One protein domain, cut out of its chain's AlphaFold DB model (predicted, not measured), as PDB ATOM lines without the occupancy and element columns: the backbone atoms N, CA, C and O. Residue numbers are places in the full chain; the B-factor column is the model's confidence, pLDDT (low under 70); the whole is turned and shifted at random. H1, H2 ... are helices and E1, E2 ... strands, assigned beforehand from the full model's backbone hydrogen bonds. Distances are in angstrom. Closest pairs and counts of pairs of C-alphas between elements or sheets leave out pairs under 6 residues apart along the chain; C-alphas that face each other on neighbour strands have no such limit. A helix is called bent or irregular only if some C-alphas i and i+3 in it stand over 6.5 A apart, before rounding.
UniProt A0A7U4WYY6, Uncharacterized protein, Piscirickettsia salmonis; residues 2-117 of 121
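AT A GLANCE: This is residues 2 to 117 of the 121 residues of an uncharacterized protein of Piscirickettsia salmonis (UniProt A0A7U4WYY6). A two-stranded hairpin, E1 and E2, has helices H2 and H3 over one of its faces, one after the other, and the long kinked helix H6 folds back along them, its residues 93 to 104 side by side with H3 and the rest running on past H2 towards H1. H1 is at one end of this rod; the short H4, then H5 and the loop of residues 83 to 92, are at the other. The printed part has 116 residues, with six named helices and two named strands in the order H1, H2, H3, H4, E1, E2, H5, H6; the sheet, E1 - E2, is antiparallel and the class is mostly helix. The whole is loose, with a radius of gyration of the C-alphas of 16.7 A, and spans 55 by 25 by 22 A.

IN THESE COORDINATES: Strand E1 holds residues 50 to 56, 19.7 A long, from C-alpha 50 at (-33.480, 44.106, -35.757). E2 holds residues 64 to 70, 19.1 A. H2 is residues 13 to 27, 20.8 A, and H3 residues 29 to 38, 14.3 A. H6, residues 93 to 117, is 33.7 A long and ends with C-alpha 117 at (-47.299, 20.783, -17.904). It is irregular, with C-alphas 99 and 102 7.7 A apart, and has a kink of 55 degrees near residue 102. H1 is residues 2 to 9, beginning with C-alpha 2 at (-39.804, 12.082, -29.201), 10.8 A. H4 is residues 45 to 49, 6.0 A, and H5 residues 75 to 82, 12.1 A.

HOW THE PARTS SIT: E1 and E2 form a hairpin, antiparallel at 157 degrees, with N 53 and O 67 2.8 A apart and N 55 and O 65 2.8 A apart, both within hydrogen-bond range. The closest C-alphas of H2 and E2 are those of Arg 21 and Val 64, 6.1 A; those of H3 and E2 are Glu 32 and Val 68, 6.1 A. H6 is the hub. It touches H2, closest at the C-alphas of Ala 27 and Ser 104, 4.4 A, at a steep tilt of 44 degrees, opposite ways. With residues 93 to 104 alone it touches H3, closest at the C-alphas of Met 35 and Ala 96, 5.1 A, at a shallow tilt of 19 degrees, opposite ways. With residues 113 to 116 alone it only just touches H1, with 3 pairs of C-alphas within 8 A, closest at Leu 4 and Thr 113, 7.3 A. H4 is close to H3 but not clearly touching, at Lys 36 and Val 47, whose C-alphas are 5.2 A apart. H5 is likewise close to H6 but not clearly touching, about perpendicular at 85 degrees, closest at the C-alphas of Glu 81 and Ile 93, 7.0 A. H1, H2, H3 and H4 have every O i to N i+4 pair within hydrogen-bond range; H5 has 3 of 4 and H6 18 of 21.

THE WHOLE: The C-alphas of Gln 10 and His 86, the two farthest apart, are 55.3 A apart. The printed part has no cut and no long link. The mean pLDDT of the printed part is 87.2; residues 43 and 60 are under 70.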
ATOM      1  N   ARG A   2     -38.651  12.890 -28.748       76.38
ATOM      2  CA  ARG A   2     -39.804  12.082 -29.201       76.38
ATOM      3  C   ARG A   2     -41.037  12.138 -28.280       76.38
ATOM      4  O   ARG A   2     -42.150  12.257 -28.775       76.38
ATOM      5  N   GLU A   3     -40.843  12.130 -26.961       79.06
ATOM      6  CA  GLU A   3     -41.965  12.195 -26.006       79.06
ATOM      7  C   GLU A   3     -42.726  13.532 -26.063       79.06
ATOM      8  O   GLU A   3     -43.951  13.561 -26.161       79.06
ATOM      9  N   LEU A   4     -41.994  14.649 -26.134       76.50
ATOM     10  CA  LEU A   4     -42.570  15.990 -26.290       76.50
ATOM     11  C   LEU A   4     -43.386  16.113 -27.584       76.50
ATOM     12  O   LEU A   4     -44.439  16.747 -27.600       76.50
ATOM     13  N   GLU A   5     -42.919  15.496 -28.670       77.19
ATOM     14  CA  GLU A   5     -43.644  15.474 -29.943       77.19
ATOM     15  C   GLU A   5     -44.949  14.679 -29.849       77.19
ATOM     16  O   GLU A   5     -45.959  15.087 -30.428       77.19
ATOM     17  N   LYS A   6     -44.953  13.564 -29.109       80.81
ATOM     18  CA  LYS A   6     -46.142  12.731 -28.897       80.81
ATOM     19  C   LYS A   6     -47.204  13.476 -28.086       80.81
ATOM     20  O   LYS A   6     -48.344  13.565 -28.538       80.81
ATOM     21  N   GLN A   7     -46.818  14.086 -26.964       76.44
ATOM     22  CA  GLN A   7     -47.711  14.917 -26.145       76.44
ATOM     23  C   GLN A   7     -48.266  16.109 -26.938       76.44
ATOM     24  O   GLN A   7     -49.441  16.455 -26.838       76.44
ATOM     25  N   LEU A   8     -47.439  16.718 -27.793       75.25
ATOM     26  CA  LEU A   8     -47.866  17.832 -28.631       75.25
ATOM     27  C   LEU A   8     -48.930  17.410 -29.653       75.25
ATOM     28  O   LEU A   8     -49.869  18.168 -29.872       75.25
ATOM     29  N   LYS A   9     -48.822  16.216 -30.255       78.19
ATOM     30  CA  LYS A   9     -49.794  15.705 -31.243       78.19
ATOM     31  C   LYS A   9     -51.193  15.459 -30.667       78.19
ATOM     32  O   LYS A   9     -52.149  15.458 -31.433       78.19
ATOM     33  N   GLN A  10     -51.322  15.288 -29.353       79.81
ATOM     34  CA  GLN A  10     -52.614  15.104 -28.681       79.81
ATOM     35  C   GLN A  10     -53.410  16.415 -28.545       79.81
ATOM     36  O   GLN A  10     -54.597  16.401 -28.231       79.81
ATOM     37  N   LEU A  11     -52.778  17.570 -28.784       80.19
ATOM     38  CA  LEU A  11     -53.413  18.879 -28.649       80.19
ATOM     39  C   LEU A  11     -54.096  19.339 -29.943       80.19
ATOM     40  O   LEU A  11     -53.661  19.059 -31.057       80.19
ATOM     41  N   ALA A  12     -55.119  20.187 -29.801       81.69
ATOM     42  CA  ALA A  12     -55.740  20.843 -30.947       81.69
ATOM     43  C   ALA A  12     -54.700  21.655 -31.767       81.69
ATOM     44  O   ALA A  12     -53.913  22.410 -31.176       81.69
ATOM     45  N   PRO A  13     -54.738  21.632 -33.116       81.12
ATOM     46  CA  PRO A  13     -53.735  22.286 -33.969       81.12
ATOM     47  C   PRO A  13     -53.507  23.778 -33.669       81.12
ATOM     48  O   PRO A  13     -52.383  24.287 -33.724       81.12
ATOM     49  N   LYS A  14     -54.570  24.503 -33.291       83.56
ATOM     50  CA  LYS A  14     -54.497  25.921 -32.893       83.56
ATOM     51  C   LYS A  14     -53.683  26.116 -31.606       83.56
ATOM     52  O   LYS A  14     -52.909  27.074 -31.526       83.56
ATOM     53  N   LYS A  15     -53.826  25.214 -30.626       85.44
ATOM     54  CA  LYS A  15     -53.056  25.234 -29.371       85.44
ATOM     55  C   LYS A  15     -51.585  24.925 -29.640       85.44
ATOM     56  O   LYS A  15     -50.740  25.721 -29.237       85.44
ATOM     57  N   ILE A  16     -51.297  23.866 -30.406       84.31
ATOM     58  CA  ILE A  16     -49.937  23.489 -30.836       84.31
ATOM     59  C   ILE A  16     -49.215  24.683 -31.460       84.31
ATOM     60  O   ILE A  16     -48.094  25.021 -31.080       84.31
ATOM     61  N   ARG A  17     -49.864  25.363 -32.410       86.38
ATOM     62  CA  ARG A  17     -49.287  26.525 -33.091       86.38
ATOM     63  C   ARG A  17     -48.968  27.663 -32.123       86.38
ATOM     64  O   ARG A  17     -47.899  28.262 -32.213       86.38
ATOM     65  N   ASN A  18     -49.884  27.985 -31.214       88.69
ATOM     66  CA  ASN A  18     -49.687  29.075 -30.259       88.69
ATOM     67  C   ASN A  18     -48.567  28.765 -29.256       88.69
ATOM     68  O   ASN A  18     -47.760  29.651 -28.973       88.69
ATOM     69  N   LEU A  19     -48.501  27.524 -28.766       90.12
ATOM     70  CA  LEU A  19     -47.440  27.024 -27.889       90.12
ATOM     71  C   LEU A  19     -46.074  27.120 -28.569       90.12
ATOM     72  O   LEU A  19     -45.194  27.821 -28.069       90.12
ATOM     73  N   ASN A  20     -45.939  26.531 -29.761       89.62
ATOM     74  CA  ASN A  20     -44.710  26.601 -30.553       89.62
ATOM     75  C   ASN A  20     -44.296  28.041 -30.836       89.62
ATOM     76  O   ASN A  20     -43.139  28.396 -30.655       89.62
ATOM     77  N   ARG A  21     -45.240  28.910 -31.223       91.69
ATOM     78  CA  ARG A  21     -44.935  30.322 -31.478       91.69
ATOM     79  C   ARG A  21     -44.358  31.014 -30.248       91.69
ATOM     80  O   ARG A  21     -43.409  31.776 -30.387       91.69
ATOM     81  N   ARG A  22     -44.928  30.786 -29.062       92.38
ATOM     82  CA  ARG A  22     -44.441  31.392 -27.812       92.38
ATOM     83  C   ARG A  22     -43.062  30.849 -27.433       92.38
ATOM     84  O   ARG A  22     -42.167  31.645 -27.165       92.38
ATOM     85  N   ALA A  23     -42.883  29.530 -27.481       93.44
ATOM     86  CA  ALA A  23     -41.614  28.881 -27.164       93.44
ATOM     87  C   ALA A  23     -40.494  29.311 -28.127       93.44
ATOM     88  O   ALA A  23     -39.436  29.736 -27.675       93.44
ATOM     89  N   LEU A  24     -40.748  29.306 -29.442       93.38
ATOM     90  CA  LEU A  24     -39.781  29.745 -30.455       93.38
ATOM     91  C   LEU A  24     -39.427  31.228 -30.321       93.38
ATOM     92  O   LEU A  24     -38.271  31.600 -30.493       93.38
ATOM     93  N   ARG A  25     -40.398  32.094 -29.995       94.06
ATOM     94  CA  ARG A  25     -40.097  33.512 -29.744       94.06
ATOM     95  C   ARG A  25     -39.164  33.667 -28.550       94.06
ATOM     96  O   ARG A  25     -38.191  34.398 -28.678       94.06
ATOM     97  N   LYS A  26     -39.421  32.960 -27.445       94.56
ATOM     98  CA  LYS A  26     -38.552  32.981 -26.258       94.56
ATOM     99  C   LYS A  26     -37.147  32.456 -26.574       94.56
ATOM    100  O   LYS A  26     -36.164  33.074 -26.198       94.56
ATOM    101  N   ALA A  27     -37.055  31.368 -27.334       93.94
ATOM    102  CA  ALA A  27     -35.786  30.794 -27.777       93.94
ATOM    103  C   ALA A  27     -34.966  31.737 -28.665       93.94
ATOM    104  O   ALA A  27     -33.742  31.737 -28.596       93.94
ATOM    105  N   ALA A  28     -35.627  32.561 -29.475       94.06
ATOM    106  CA  ALA A  28     -34.980  33.536 -30.347       94.06
ATOM    107  C   ALA A  28     -34.524  34.822 -29.625       94.06
ATOM    108  O   ALA A  28     -33.916  35.685 -30.251       94.06
ATOM    109  N   GLU A  29     -34.856  34.994 -28.342       94.94
ATOM    110  CA  GLU A  29     -34.529  36.204 -27.575       94.94
ATOM    111  C   GLU A  29     -33.032  36.457 -27.415       94.94
ATOM    112  O   GLU A  29     -32.610  37.566 -27.727       94.94
ATOM    113  N   PRO A  30     -32.213  35.467 -27.005       94.88
ATOM    114  CA  PRO A  30     -30.786  35.700 -26.806       94.88
ATOM    115  C   PRO A  30     -30.093  36.104 -28.109       94.88
ATOM    116  O   PRO A  30     -29.296  37.037 -28.115       94.88
ATOM    117  N   VAL A  31     -30.489  35.475 -29.223       94.44
ATOM    118  CA  VAL A  31     -30.011  35.810 -30.569       94.44
ATOM    119  C   VAL A  31     -30.359  37.256 -30.924       94.44
ATOM    120  O   VAL A  31     -29.508  37.978 -31.425       94.44
ATOM    121  N   GLU A  32     -31.589  37.715 -30.657       93.88
ATOM    122  CA  GLU A  32     -31.970  39.113 -30.909       93.88
ATOM    123  C   GLU A  32     -31.122  40.087 -30.091       93.88
ATOM    124  O   GLU A  32     -30.619  41.066 -30.641       93.88
ATOM    125  N   THR A  33     -30.967  39.816 -28.798       93.81
ATOM    126  CA  THR A  33     -30.217  40.674 -27.881       93.81
ATOM    127  C   THR A  33     -28.753  40.772 -28.288       93.81
ATOM    128  O   THR A  33     -28.235  41.878 -28.423       93.81
ATOM    129  N   GLN A  34     -28.098  39.641 -28.559       93.50
ATOM    130  CA  GLN A  34     -26.694  39.648 -28.961       93.50
ATOM    131  C   GLN A  34     -26.507  40.255 -30.354       93.50
ATOM    132  O   GLN A  34     -25.577  41.023 -30.567       93.50
ATOM    133  N   MET A  35     -27.416  39.998 -31.296       92.62
ATOM    134  CA  MET A  35     -27.334  40.596 -32.629       92.62
ATOM    135  C   MET A  35     -27.482  42.120 -32.584       92.62
ATOM    136  O   MET A  35     -26.822  42.814 -33.353       92.62
ATOM    137  N   LYS A  36     -28.313  42.657 -31.678       91.44
ATOM    138  CA  LYS A  36     -28.400  44.105 -31.426       91.44
ATOM    139  C   LYS A  36     -27.133  44.659 -30.781       91.44
ATOM    140  O   LYS A  36     -26.711  45.740 -31.167       91.44
ATOM    141  N   ALA A  37     -26.535  43.927 -29.841       91.44
ATOM    142  CA  ALA A  37     -25.293  44.331 -29.181       91.44
ATOM    143  C   ALA A  37     -24.097  44.354 -30.150       91.44
ATOM    144  O   ALA A  37     -23.276  45.263 -30.092       91.44
ATOM    145  N   ASN A  38     -24.038  43.391 -31.071       90.06
ATOM    146  CA  ASN A  38     -22.973  43.277 -32.068       90.06
ATOM    147  C   ASN A  38     -23.168  44.223 -33.264       90.06
ATOM    148  O   ASN A  38     -22.230  44.475 -34.020       90.06
ATOM    149  N   ALA A  39     -24.392  44.711 -33.489       87.50
ATOM    150  CA  ALA A  39     -24.683  45.585 -34.612       87.50
ATOM    151  C   ALA A  39     -24.019  46.964 -34.421       87.50
ATOM    152  O   ALA A  39     -24.091  47.548 -33.338       87.50
ATOM    153  N   PRO A  40     -23.408  47.538 -35.473       82.00
ATOM    154  CA  PRO A  40     -22.804  48.865 -35.399       82.00
ATOM    155  C   PRO A  40     -23.835  49.945 -35.048       82.00
ATOM    156  O   PRO A  40     -24.872  50.079 -35.699       82.00
ATOM    157  N   GLN A  41     -23.494  50.784 -34.070       76.50
ATOM    158  CA  GLN A  41     -24.360  51.858 -33.569       76.50
ATOM    159  C   GLN A  41     -24.196  53.192 -34.317       76.50
ATOM    160  O   GLN A  41     -24.555  54.230 -33.781       76.50
ATOM    161  N   LYS A  42     -23.685  53.195 -35.560       71.12
ATOM    162  CA  LYS A  42     -23.378  54.437 -36.307       71.12
ATOM    163  C   LYS A  42     -24.544  55.437 -36.323       71.12
ATOM    164  O   LYS A  42     -24.349  56.603 -36.025       71.12
ATOM    165  N   SER A  43     -25.744  54.970 -36.674       67.81
ATOM    166  CA  SER A  43     -26.968  55.786 -36.735       67.81
ATOM    167  C   SER A  43     -28.135  55.200 -35.938       67.81
ATOM    168  O   SER A  43     -29.256  55.684 -36.050       67.81
ATOM    169  N   GLY A  44     -27.923  54.095 -35.213       79.50
ATOM    170  CA  GLY A  44     -28.979  53.350 -34.506       79.50
ATOM    171  C   GLY A  44     -29.980  52.607 -35.409       79.50
ATOM    172  O   GLY A  44     -30.509  51.569 -35.011       79.50
ATOM    173  N   ALA A  45     -30.170  53.041 -36.659       84.19
ATOM    174  CA  ALA A  45     -31.166  52.492 -37.581       84.19
ATOM    175  C   ALA A  45     -31.035  50.973 -37.804       84.19
ATOM    176  O   ALA A  45     -32.043  50.272 -37.928       84.19
ATOM    177  N   LEU A  46     -29.807  50.437 -37.824       85.00
ATOM    178  CA  LEU A  46     -29.583  48.994 -37.931       85.00
ATOM    179  C   LEU A  46     -30.091  48.250 -36.697       85.00
ATOM    180  O   LEU A  46     -30.839  47.283 -36.842       85.00
ATOM    181  N   VAL A  47     -29.738  48.730 -35.504       86.88
ATOM    182  CA  VAL A  47     -30.154  48.155 -34.219       86.88
ATOM    183  C   VAL A  47     -31.679  48.173 -34.093       86.88
ATOM    184  O   VAL A  47     -32.291  47.152 -33.775       86.88
ATOM    185  N   GLU A  48     -32.315  49.292 -34.435       88.19
ATOM    186  CA  GLU A  48     -33.776  49.451 -34.414       88.19
ATOM    187  C   GLU A  48     -34.496  48.558 -35.431       88.19
ATOM    188  O   GLU A  48     -35.645  48.133 -35.235       88.19
ATOM    189  N   SER A  49     -33.828  48.254 -36.544       88.88
ATOM    190  CA  SER A  49     -34.384  47.374 -37.562       88.88
ATOM    191  C   SER A  49     -34.426  45.918 -37.118       88.88
ATOM    192  O   SER A  49     -35.267  45.171 -37.619       88.88
ATOM    193  N   ILE A  50     -33.562  45.497 -36.195       90.69
ATOM    194  CA  ILE A  50     -33.480  44.106 -35.757       90.69
ATOM    195  C   ILE A  50     -34.732  43.747 -34.956       90.69
ATOM    196  O   ILE A  50     -34.979  44.285 -33.876       90.69
ATOM    197  N   LYS A  51     -35.537  42.814 -35.485       92.19
ATOM    198  CA  LYS A  51     -36.785  42.373 -34.844       92.19
ATOM    199  C   LYS A  51     -36.984  40.863 -34.938       92.19
ATOM    200  O   LYS A  51     -36.759  40.257 -35.988       92.19
ATOM    201  N   ARG A  52     -37.545  40.270 -33.875       93.06
ATOM    202  CA  ARG A  52     -38.129  38.913 -33.890       93.06
ATOM    203  C   ARG A  52     -39.504  38.896 -34.554       93.06
ATOM    204  O   ARG A  52     -40.504  39.362 -33.991       93.06
ATOM    205  N   ARG A  53     -39.604  38.257 -35.715       91.69
ATOM    206  CA  ARG A  53     -40.859  38.076 -36.460       91.69
ATOM    207  C   ARG A  53     -41.296  36.622 -36.409       91.69
ATOM    208  O   ARG A  53     -40.481  35.719 -36.503       91.69
ATOM    209  N   SER A  54     -42.598  36.391 -36.277       90.75
ATOM    210  CA  SER A  54     -43.179  35.051 -36.365       90.75
ATOM    211  C   SER A  54     -44.145  34.984 -37.534       90.75
ATOM    212  O   SER A  54     -45.042  35.821 -37.627       90.75
ATOM    213  N   LYS A  55     -43.997  33.978 -38.392       88.44
ATOM    214  CA  LYS A  55     -44.906  33.695 -39.505       88.44
ATOM    215  C   LYS A  55     -45.482  32.290 -39.351       88.44
ATOM    216  O   LYS A  55     -44.850  31.407 -38.769       88.44
ATOM    217  N   LYS A  56     -46.692  32.076 -39.874       84.75
ATOM    218  CA  LYS A  56     -47.228  30.720 -40.051       84.75
ATOM    219  C   LYS A  56     -46.268  29.961 -40.970       84.75
ATOM    220  O   LYS A  56     -45.802  30.533 -41.957       84.75
ATOM    221  N   GLY A  57     -45.938  28.720 -40.625       79.56
ATOM    222  CA  GLY A  57     -45.116  27.905 -41.511       79.56
ATOM    223  C   GLY A  57     -45.836  27.657 -42.839       79.56
ATOM    224  O   GLY A  57     -47.068  27.586 -42.889       79.56
ATOM    225  N   LYS A  58     -45.065  27.601 -43.927       74.81
ATOM    226  CA  LYS A  58     -45.569  27.223 -45.249       74.81
ATOM    227  C   LYS A  58     -45.378  25.710 -45.405       74.81
ATOM    228  O   LYS A  58     -44.285  25.212 -45.158       74.81
ATOM    229  N   GLY A  59     -46.431  24.994 -45.800       70.25
ATOM    230  CA  GLY A  59     -46.398  23.543 -46.023       70.25
ATOM    231  C   GLY A  59     -46.781  22.686 -44.809       70.25
ATOM    232  O   GLY A  59     -47.127  23.191 -43.743       70.25
ATOM    233  N   ARG A  60     -46.746  21.358 -44.992       66.75
ATOM    234  CA  ARG A  60     -47.231  20.369 -44.007       66.75
ATOM    235  C   ARG A  60     -46.273  20.124 -42.831       66.75
ATOM    236  O   ARG A  60     -46.717  19.672 -41.784       66.75
ATOM    237  N   ARG A  61     -44.975  20.416 -42.988       72.12
ATOM    238  CA  ARG A  61     -43.927  20.076 -41.998       72.12
ATOM    239  C   ARG A  61     -43.638  21.184 -40.984       72.12
ATOM    240  O   ARG A  61     -43.087  20.909 -39.925       72.12
ATOM    241  N   THR A  62     -44.026  22.421 -41.284       75.88
ATOM    242  CA  THR A  62     -43.653  23.585 -40.479       75.88
ATOM    243  C   THR A  62     -44.897  24.264 -39.935       75.88
ATOM    244  O   THR A  62     -45.689  24.826 -40.685       75.88
ATOM    245  N   VAL A  63     -45.066  24.253 -38.612       82.62
ATOM    246  CA  VAL A  63     -46.235  24.871 -37.965       82.62
ATOM    247  C   VAL A  63     -46.031  26.383 -37.793       82.62
ATOM    248  O   VAL A  63     -46.938  27.182 -38.052       82.62
ATOM    249  N   VAL A  64     -44.828  26.798 -37.381       87.56
ATOM    250  CA  VAL A  64     -44.453  28.197 -37.127       87.56
ATOM    251  C   VAL A  64     -42.988  28.407 -37.488       87.56
ATOM    252  O   VAL A  64     -42.155  27.586 -37.128       87.56
ATOM    253  N   ASN A  65     -42.686  29.538 -38.122       89.00
ATOM    254  CA  ASN A  65     -41.324  30.026 -38.316       89.00
ATOM    255  C   ASN A  65     -41.112  31.298 -37.500       89.00
ATOM    256  O   ASN A  65     -41.944  32.210 -37.553       89.00
ATOM    257  N   VAL A  66     -39.999  31.374 -36.774       90.75
ATOM    258  CA  VAL A  66     -39.539  32.600 -36.114       90.75
ATOM    259  C   VAL A  66     -38.218  33.008 -36.742       90.75
ATOM    260  O   VAL A  66     -37.312  32.194 -36.852       90.75
ATOM    261  N   THR A  67     -38.132  34.259 -37.181       91.25
ATOM    262  CA  THR A  67     -36.925  34.835 -37.772       91.25
ATOM    263  C   THR A  67     -36.467  36.028 -36.952       91.25
ATOM    264  O   THR A  67     -37.288  36.802 -36.451       91.25
ATOM    265  N   VAL A  68     -35.153  36.181 -36.834       91.44
ATOM    266  CA  VAL A  68     -34.508  37.339 -36.212       91.44
ATOM    267  C   VAL A  68     -33.665  38.004 -37.284       91.44
ATOM    268  O   VAL A  68     -32.936  37.326 -37.999       91.44
ATOM    269  N   GLY A  69     -33.816  39.311 -37.455       89.56
ATOM    270  CA  GLY A  69     -33.029  40.057 -38.431       89.56
ATOM    271  C   GLY A  69     -33.616  41.429 -38.729       89.56
ATOM    272  O   GLY A  69     -34.693  41.755 -38.211       89.56
ATOM    273  N   PRO A  70     -32.947  42.207 -39.593       86.81
ATOM    274  CA  PRO A  70     -33.443  43.492 -40.056       86.81
ATOM    275  C   PRO A  70     -34.859  43.379 -40.641       86.81
ATOM    276  O   PRO A  70     -35.164  42.552 -41.510       86.81
ATOM    277  N   ALA A  71     -35.772  44.184 -40.108       83.06
ATOM    278  CA  ALA A  71     -37.173  44.221 -40.501       83.06
ATOM    279  C   ALA A  71     -37.405  45.085 -41.741       83.06
ATOM    280  O   ALA A  71     -38.351  44.826 -42.483       83.06
ATOM    281  N   ARG A  72     -36.541  46.082 -41.952       80.62
ATOM    282  CA  ARG A  72     -36.511  46.965 -43.120       80.62
ATOM    283  C   ARG A  72     -35.306  46.609 -43.986       80.62
ATOM    284  O   ARG A  72     -34.332  46.047 -43.485       80.62
ATOM    285  N   LYS A  73     -35.381  46.925 -45.279       76.25
ATOM    286  CA  LYS A  73     -34.256  46.743 -46.196       76.25
ATOM    287  C   LYS A  73     -33.202  47.794 -45.858       76.25
ATOM    288  O   LYS A  73     -33.350  48.955 -46.213       76.25
ATOM    289  N   ILE A  74     -32.180  47.380 -45.120       80.00
ATOM    290  CA  ILE A  74     -31.007  48.198 -44.840       80.00
ATOM    291  C   ILE A  74     -29.903  47.696 -45.754       80.00
ATOM    292  O   ILE A  74     -29.396  46.594 -45.561       80.00
ATOM    293  N   GLN A  75     -29.584  48.483 -46.779       76.31
ATOM    294  CA  GLN A  75     -28.649  48.093 -47.834       76.31
ATOM    295  C   GLN A  75     -27.264  47.757 -47.265       76.31
ATOM    296  O   GLN A  75     -26.726  46.692 -47.551       76.31
ATOM    297  N   TYR A  76     -26.780  48.575 -46.330       83.88
ATOM    298  CA  TYR A  76     -25.489  48.365 -45.678       83.88
ATOM    299  C   TYR A  76     -25.462  47.181 -44.694       83.88
ATOM    300  O   TYR A  76     -24.391  46.805 -44.241       83.88
ATOM    301  N   ALA A  77     -26.596  46.561 -44.334       85.62
ATOM    302  CA  ALA A  77     -26.596  45.445 -43.380       85.62
ATOM    303  C   ALA A  77     -25.928  44.185 -43.954       85.62
ATOM    304  O   ALA A  77     -25.284  43.442 -43.219       85.62
ATOM    305  N   ILE A  78     -26.083  43.947 -45.260       86.44
ATOM    306  CA  ILE A  78     -25.457  42.809 -45.948       86.44
ATOM    307  C   ILE A  78     -23.955  43.048 -46.076       86.44
ATOM    308  O   ILE A  78     -23.162  42.172 -45.747       86.44
ATOM    309  N   GLU A  79     -23.580  44.250 -46.505       89.00
ATOM    310  CA  GLU A  79     -22.180  44.654 -46.637       89.00
ATOM    311  C   GLU A  79     -21.467  44.664 -45.283       89.00
ATOM    312  O   GLU A  79     -20.304  44.297 -45.193       89.00
ATOM    313  N   GLN A  80     -22.171  45.015 -44.206       90.38
ATOM    314  CA  GLN A  80     -21.638  44.917 -42.854       90.38
ATOM    315  C   GLN A  80     -21.368  43.456 -42.463       90.38
ATOM    316  O   GLN A  80     -20.317  43.167 -41.902       90.38
ATOM    317  N   GLU A  81     -22.291  42.534 -42.754       89.62
ATOM    318  CA  GLU A  81     -22.152  41.121 -42.375       89.62
ATOM    319  C   GLU A  81     -21.044  40.405 -43.162       89.62
ATOM    320  O   GLU A  81     -20.274  39.646 -42.578       89.62
ATOM    321  N   TYR A  82     -20.965  40.644 -44.473       91.06
ATOM    322  CA  TYR A  82     -20.103  39.888 -45.391       91.06
ATOM    323  C   TYR A  82     -18.904  40.673 -45.931       91.06
ATOM    324  O   TYR A  82     -18.019  40.080 -46.540       91.06
ATOM    325  N   GLY A  83     -18.846  41.981 -45.691       89.81
ATOM    326  CA  GLY A  83     -17.881  42.876 -46.323       89.81
ATOM    327  C   GLY A  83     -18.304  43.280 -47.736       89.81
ATOM    328  O   GLY A  83     -19.298  42.807 -48.291       89.81
ATOM    329  N   SER A  84     -17.531  44.184 -48.327       89.00
ATOM    330  CA  SER A  84     -17.608  44.537 -49.745       89.00
ATOM    331  C   SER A  84     -16.202  44.802 -50.284       89.00
ATOM    332  O   SER A  84     -15.231  44.771 -49.532       89.00
ATOM    333  N   SER A  85     -16.075  45.122 -51.576       90.94
ATOM    334  CA  SER A  85     -14.778  45.492 -52.168       90.94
ATOM    335  C   SER A  85     -14.083  46.667 -51.461       90.94
ATOM    336  O   SER A  85     -12.873  46.810 -51.582       90.94
ATOM    337  N   HIS A  86     -14.833  47.514 -50.747       88.12
ATOM    338  CA  HIS A  86     -14.323  48.743 -50.128       88.12
ATOM    339  C   HIS A  86     -14.339  48.704 -48.592       88.12
ATOM    340  O   HIS A  86     -13.894  49.658 -47.958       88.12
ATOM    341  N   GLN A  87     -14.874  47.645 -47.970       88.06
ATOM    342  CA  GLN A  87     -14.967  47.550 -46.510       88.06
ATOM    343  C   GLN A  87     -14.822  46.102 -46.012       88.06
ATOM    344  O   GLN A  87     -15.425  45.193 -46.588       88.06
ATOM    345  N   PRO A  88     -14.076  45.864 -44.917       89.69
ATOM    346  CA  PRO A  88     -13.960  44.533 -44.333       89.69
ATOM    347  C   PRO A  88     -15.274  44.082 -43.680       89.69
ATOM    348  O   PRO A  88     -16.040  44.897 -43.156       89.69
ATOM    349  N   ALA A  89     -15.501  42.766 -43.660       91.31
ATOM    350  CA  ALA A  89     -16.647  42.154 -42.998       91.31
ATOM    351  C   ALA A  89     -16.601  42.367 -41.478       91.31
ATOM    352  O   ALA A  89     -15.565  42.205 -40.832       91.31
ATOM    353  N   ARG A  90     -17.750  42.695 -40.896       90.56
ATOM    354  CA  ARG A  90     -17.959  42.860 -39.455       90.56
ATOM    355  C   ARG A  90     -19.256  42.138 -39.077       90.56
ATOM    356  O   ARG A  90     -20.284  42.793 -38.866       90.56
ATOM    357  N   PRO A  91     -19.219  40.794 -39.042       91.25
ATOM    358  CA  PRO A  91     -20.405  39.982 -38.850       91.25
ATOM    359  C   PRO A  91     -21.014  40.227 -37.472       91.25
ATOM    360  O   PRO A  91     -20.329  40.215 -36.453       91.25
ATOM    361  N   PHE A  92     -22.325  40.420 -37.446       90.38
ATOM    362  CA  PHE A  92     -23.114  40.631 -36.236       90.38
ATOM    363  C   PHE A  92     -24.245  39.604 -36.118       90.38
ATOM    364  O   PHE A  92     -24.657  39.273 -35.005       90.38
ATOM    365  N   ILE A  93     -24.714  39.056 -37.245       90.88
ATOM    366  CA  ILE A  93     -25.772  38.043 -37.300       90.88
ATOM    367  C   ILE A  93     -25.197  36.659 -37.005       90.88
ATOM    368  O   ILE A  93     -25.692  35.959 -36.120       90.88
ATOM    369  N   ARG A  94     -24.153  36.251 -37.737       92.06
ATOM    370  CA  ARG A  94     -23.544  34.923 -37.599       92.06
ATOM    371  C   ARG A  94     -23.031  34.621 -36.184       92.06
ATOM    372  O   ARG A  94     -23.407  33.565 -35.676       92.06
ATOM    373  N   PRO A  95     -22.259  35.502 -35.510       94.06
ATOM    374  CA  PRO A  95     -21.834  35.241 -34.132       94.06
ATOM    375  C   PRO A  95     -23.024  35.149 -33.171       94.06
ATOM    376  O   PRO A  95     -23.105  34.211 -32.388       94.06
ATOM    377  N   ALA A  96     -24.021  36.033 -33.306       93.62
ATOM    378  CA  ALA A  96     -25.205  36.007 -32.446       93.62
ATOM    379  C   ALA A  96     -26.013  34.704 -32.562       93.62
ATOM    380  O   ALA A  96     -26.629  34.264 -31.587       93.62
ATOM    381  N   LEU A  97     -26.029  34.089 -33.750       92.31
ATOM    382  CA  LEU A  97     -26.644  32.783 -33.958       92.31
ATOM    383  C   LEU A  97     -25.790  31.655 -33.373       92.31
ATOM    384  O   LEU A  97     -26.330  30.817 -32.656       92.31
ATOM    385  N   ASN A  98     -24.492  31.627 -33.682       94.12
ATOM    386  CA  ASN A  98     -23.595  30.544 -33.281       94.12
ATOM    387  C   ASN A  98     -23.473  30.447 -31.757       94.12
ATOM    388  O   ASN A  98     -23.684  29.373 -31.196       94.12
ATOM    389  N   ASP A  99     -23.240  31.575 -31.088       94.31
ATOM    390  CA  ASP A  99     -23.016  31.626 -29.640       94.31
ATOM    391  C   ASP A  99     -24.270  31.232 -28.847       94.31
ATOM    392  O   ASP A  99     -24.191  30.681 -27.749       94.31
ATOM    393  N   ASN A 100     -25.457  31.482 -29.409       93.75
ATOM    394  CA  ASN A 100     -26.727  31.164 -28.761       93.75
ATOM    395  C   ASN A 100     -27.403  29.905 -29.298       93.75
ATOM    396  O   ASN A 100     -28.474  29.572 -28.795       93.75
ATOM    397  N   ALA A 101     -26.841  29.196 -30.280       90.50
ATOM    398  CA  ALA A 101     -27.527  28.084 -30.941       90.50
ATOM    399  C   ALA A 101     -28.023  27.038 -29.929       90.50
ATOM    400  O   ALA A 101     -29.216  26.722 -29.881       90.50
ATOM    401  N   GLN A 102     -27.127  26.573 -29.054       93.19
ATOM    402  CA  GLN A 102     -27.462  25.597 -28.018       93.19
ATOM    403  C   GLN A 102     -28.418  26.185 -26.969       93.19
ATOM    404  O   GLN A 102     -29.455  25.596 -26.659       93.19
ATOM    405  N   LYS A 103     -28.146  27.410 -26.506       93.38
ATOM    406  CA  LYS A 103     -28.986  28.127 -25.535       93.38
ATOM    407  C   LYS A 103     -30.425  28.300 -26.032       93.38
ATOM    408  O   LYS A 103     -31.376  28.139 -25.268       93.38
ATOM    409  N   SER A 104     -30.609  28.596 -27.316       93.56
ATOM    410  CA  SER A 104     -31.918  28.702 -27.958       93.56
ATOM    411  C   SER A 104     -32.656  27.362 -27.968       93.56
ATOM    412  O   SER A 104     -33.853  27.334 -27.672       93.56
ATOM    413  N   ILE A 105     -31.964  26.254 -28.255       93.31
ATOM    414  CA  ILE A 105     -32.543  24.902 -28.205       93.31
ATOM    415  C   ILE A 105     -33.010  24.573 -26.782       93.31
ATOM    416  O   ILE A 105     -34.142  24.115 -26.592       93.31
ATOM    417  N   ASP A 106     -32.191  24.874 -25.778       94.62
ATOM    418  CA  ASP A 106     -32.506  24.582 -24.378       94.62
ATOM    419  C   ASP A 106     -33.681  25.425 -23.872       94.62
ATOM    420  O   ASP A 106     -34.626  24.902 -23.273       94.62
ATOM    421  N   ILE A 107     -33.698  26.725 -24.192       94.44
ATOM    422  CA  ILE A 107     -34.828  27.609 -23.879       94.44
ATOM    423  C   ILE A 107     -36.105  27.110 -24.554       94.44
ATOM    424  O   ILE A 107     -37.165  27.112 -23.923       94.44
ATOM    425  N   PHE A 108     -36.027  26.674 -25.814       93.50
ATOM    426  CA  PHE A 108     -37.178  26.128 -26.528       93.50
ATOM    427  C   PHE A 108     -37.722  24.877 -25.832       93.50
ATOM    428  O   PHE A 108     -38.917  24.818 -25.528       93.50
ATOM    429  N   LYS A 109     -36.847  23.911 -25.524       91.94
ATOM    430  CA  LYS A 109     -37.201  22.664 -24.834       91.94
ATOM    431  C   LYS A 109     -37.857  22.944 -23.482       91.94
ATOM    432  O   LYS A 109     -38.927  22.403 -23.193       91.94
ATOM    433  N   ASN A 110     -37.267  23.831 -22.685       93.44
ATOM    434  CA  ASN A 110     -37.779  24.199 -21.367       93.44
ATOM    435  C   ASN A 110     -39.125  24.927 -21.463       93.44
ATOM    436  O   ASN A 110     -40.068  24.591 -20.746       93.44
ATOM    437  N   ALA A 111     -39.248  25.885 -22.385       92.31
ATOM    438  CA  ALA A 111     -40.488  26.623 -22.597       92.31
ATOM    439  C   ALA A 111     -41.630  25.707 -23.055       92.31
ATOM    440  O   ALA A 111     -42.760  25.870 -22.596       92.31
ATOM    441  N   LEU A 112     -41.344  24.745 -23.934       89.31
ATOM    442  CA  LEU A 112     -42.339  23.799 -24.426       89.31
ATOM    443  C   LEU A 112     -42.759  22.809 -23.331       89.31
ATOM    444  O   LEU A 112     -43.954  22.624 -23.118       89.31
ATOM    445  N   THR A 113     -41.800  22.267 -22.576       88.56
ATOM    446  CA  THR A 113     -42.064  21.367 -21.436       88.56
ATOM    447  C   THR A 113     -42.939  22.043 -20.382       88.56
ATOM    448  O   THR A 113     -43.956  21.494 -19.964       88.56
ATOM    449  N   LEU A 114     -42.585  23.269 -19.980       89.00
ATOM    450  CA  LEU A 114     -43.357  24.034 -19.001       89.00
ATOM    451  C   LEU A 114     -44.784  24.294 -19.491       89.00
ATOM    452  O   LEU A 114     -45.741  24.219 -18.724       89.00
ATOM    453  N   ALA A 115     -44.932  24.609 -20.775       86.62
ATOM    454  CA  ALA A 115     -46.224  24.952 -21.334       86.62
ATOM    455  C   ALA A 115     -47.136  23.730 -21.553       86.62
ATOM    456  O   ALA A 115     -48.354  23.886 -21.478       86.62
ATOM    457  N   LEU A 116     -46.567  22.535 -21.761       84.75
ATOM    458  CA  LEU A 116     -47.303  21.266 -21.744       84.75
ATOM    459  C   LEU A 116     -47.781  20.911 -20.332       84.75
ATOM    460  O   LEU A 116     -48.979  20.712 -20.157       84.75
ATOM    461  N   LYS A 117     -46.905  20.982 -19.317       85.25
ATOM    462  CA  LYS A 117     -47.299  20.783 -17.904       85.25
ATOM    463  C   LYS A 117     -48.460  21.700 -17.504       85.25
ATOM    464  O   LYS A 117     -49.405  21.291 -16.837       85.25
TER     465      LYS A 117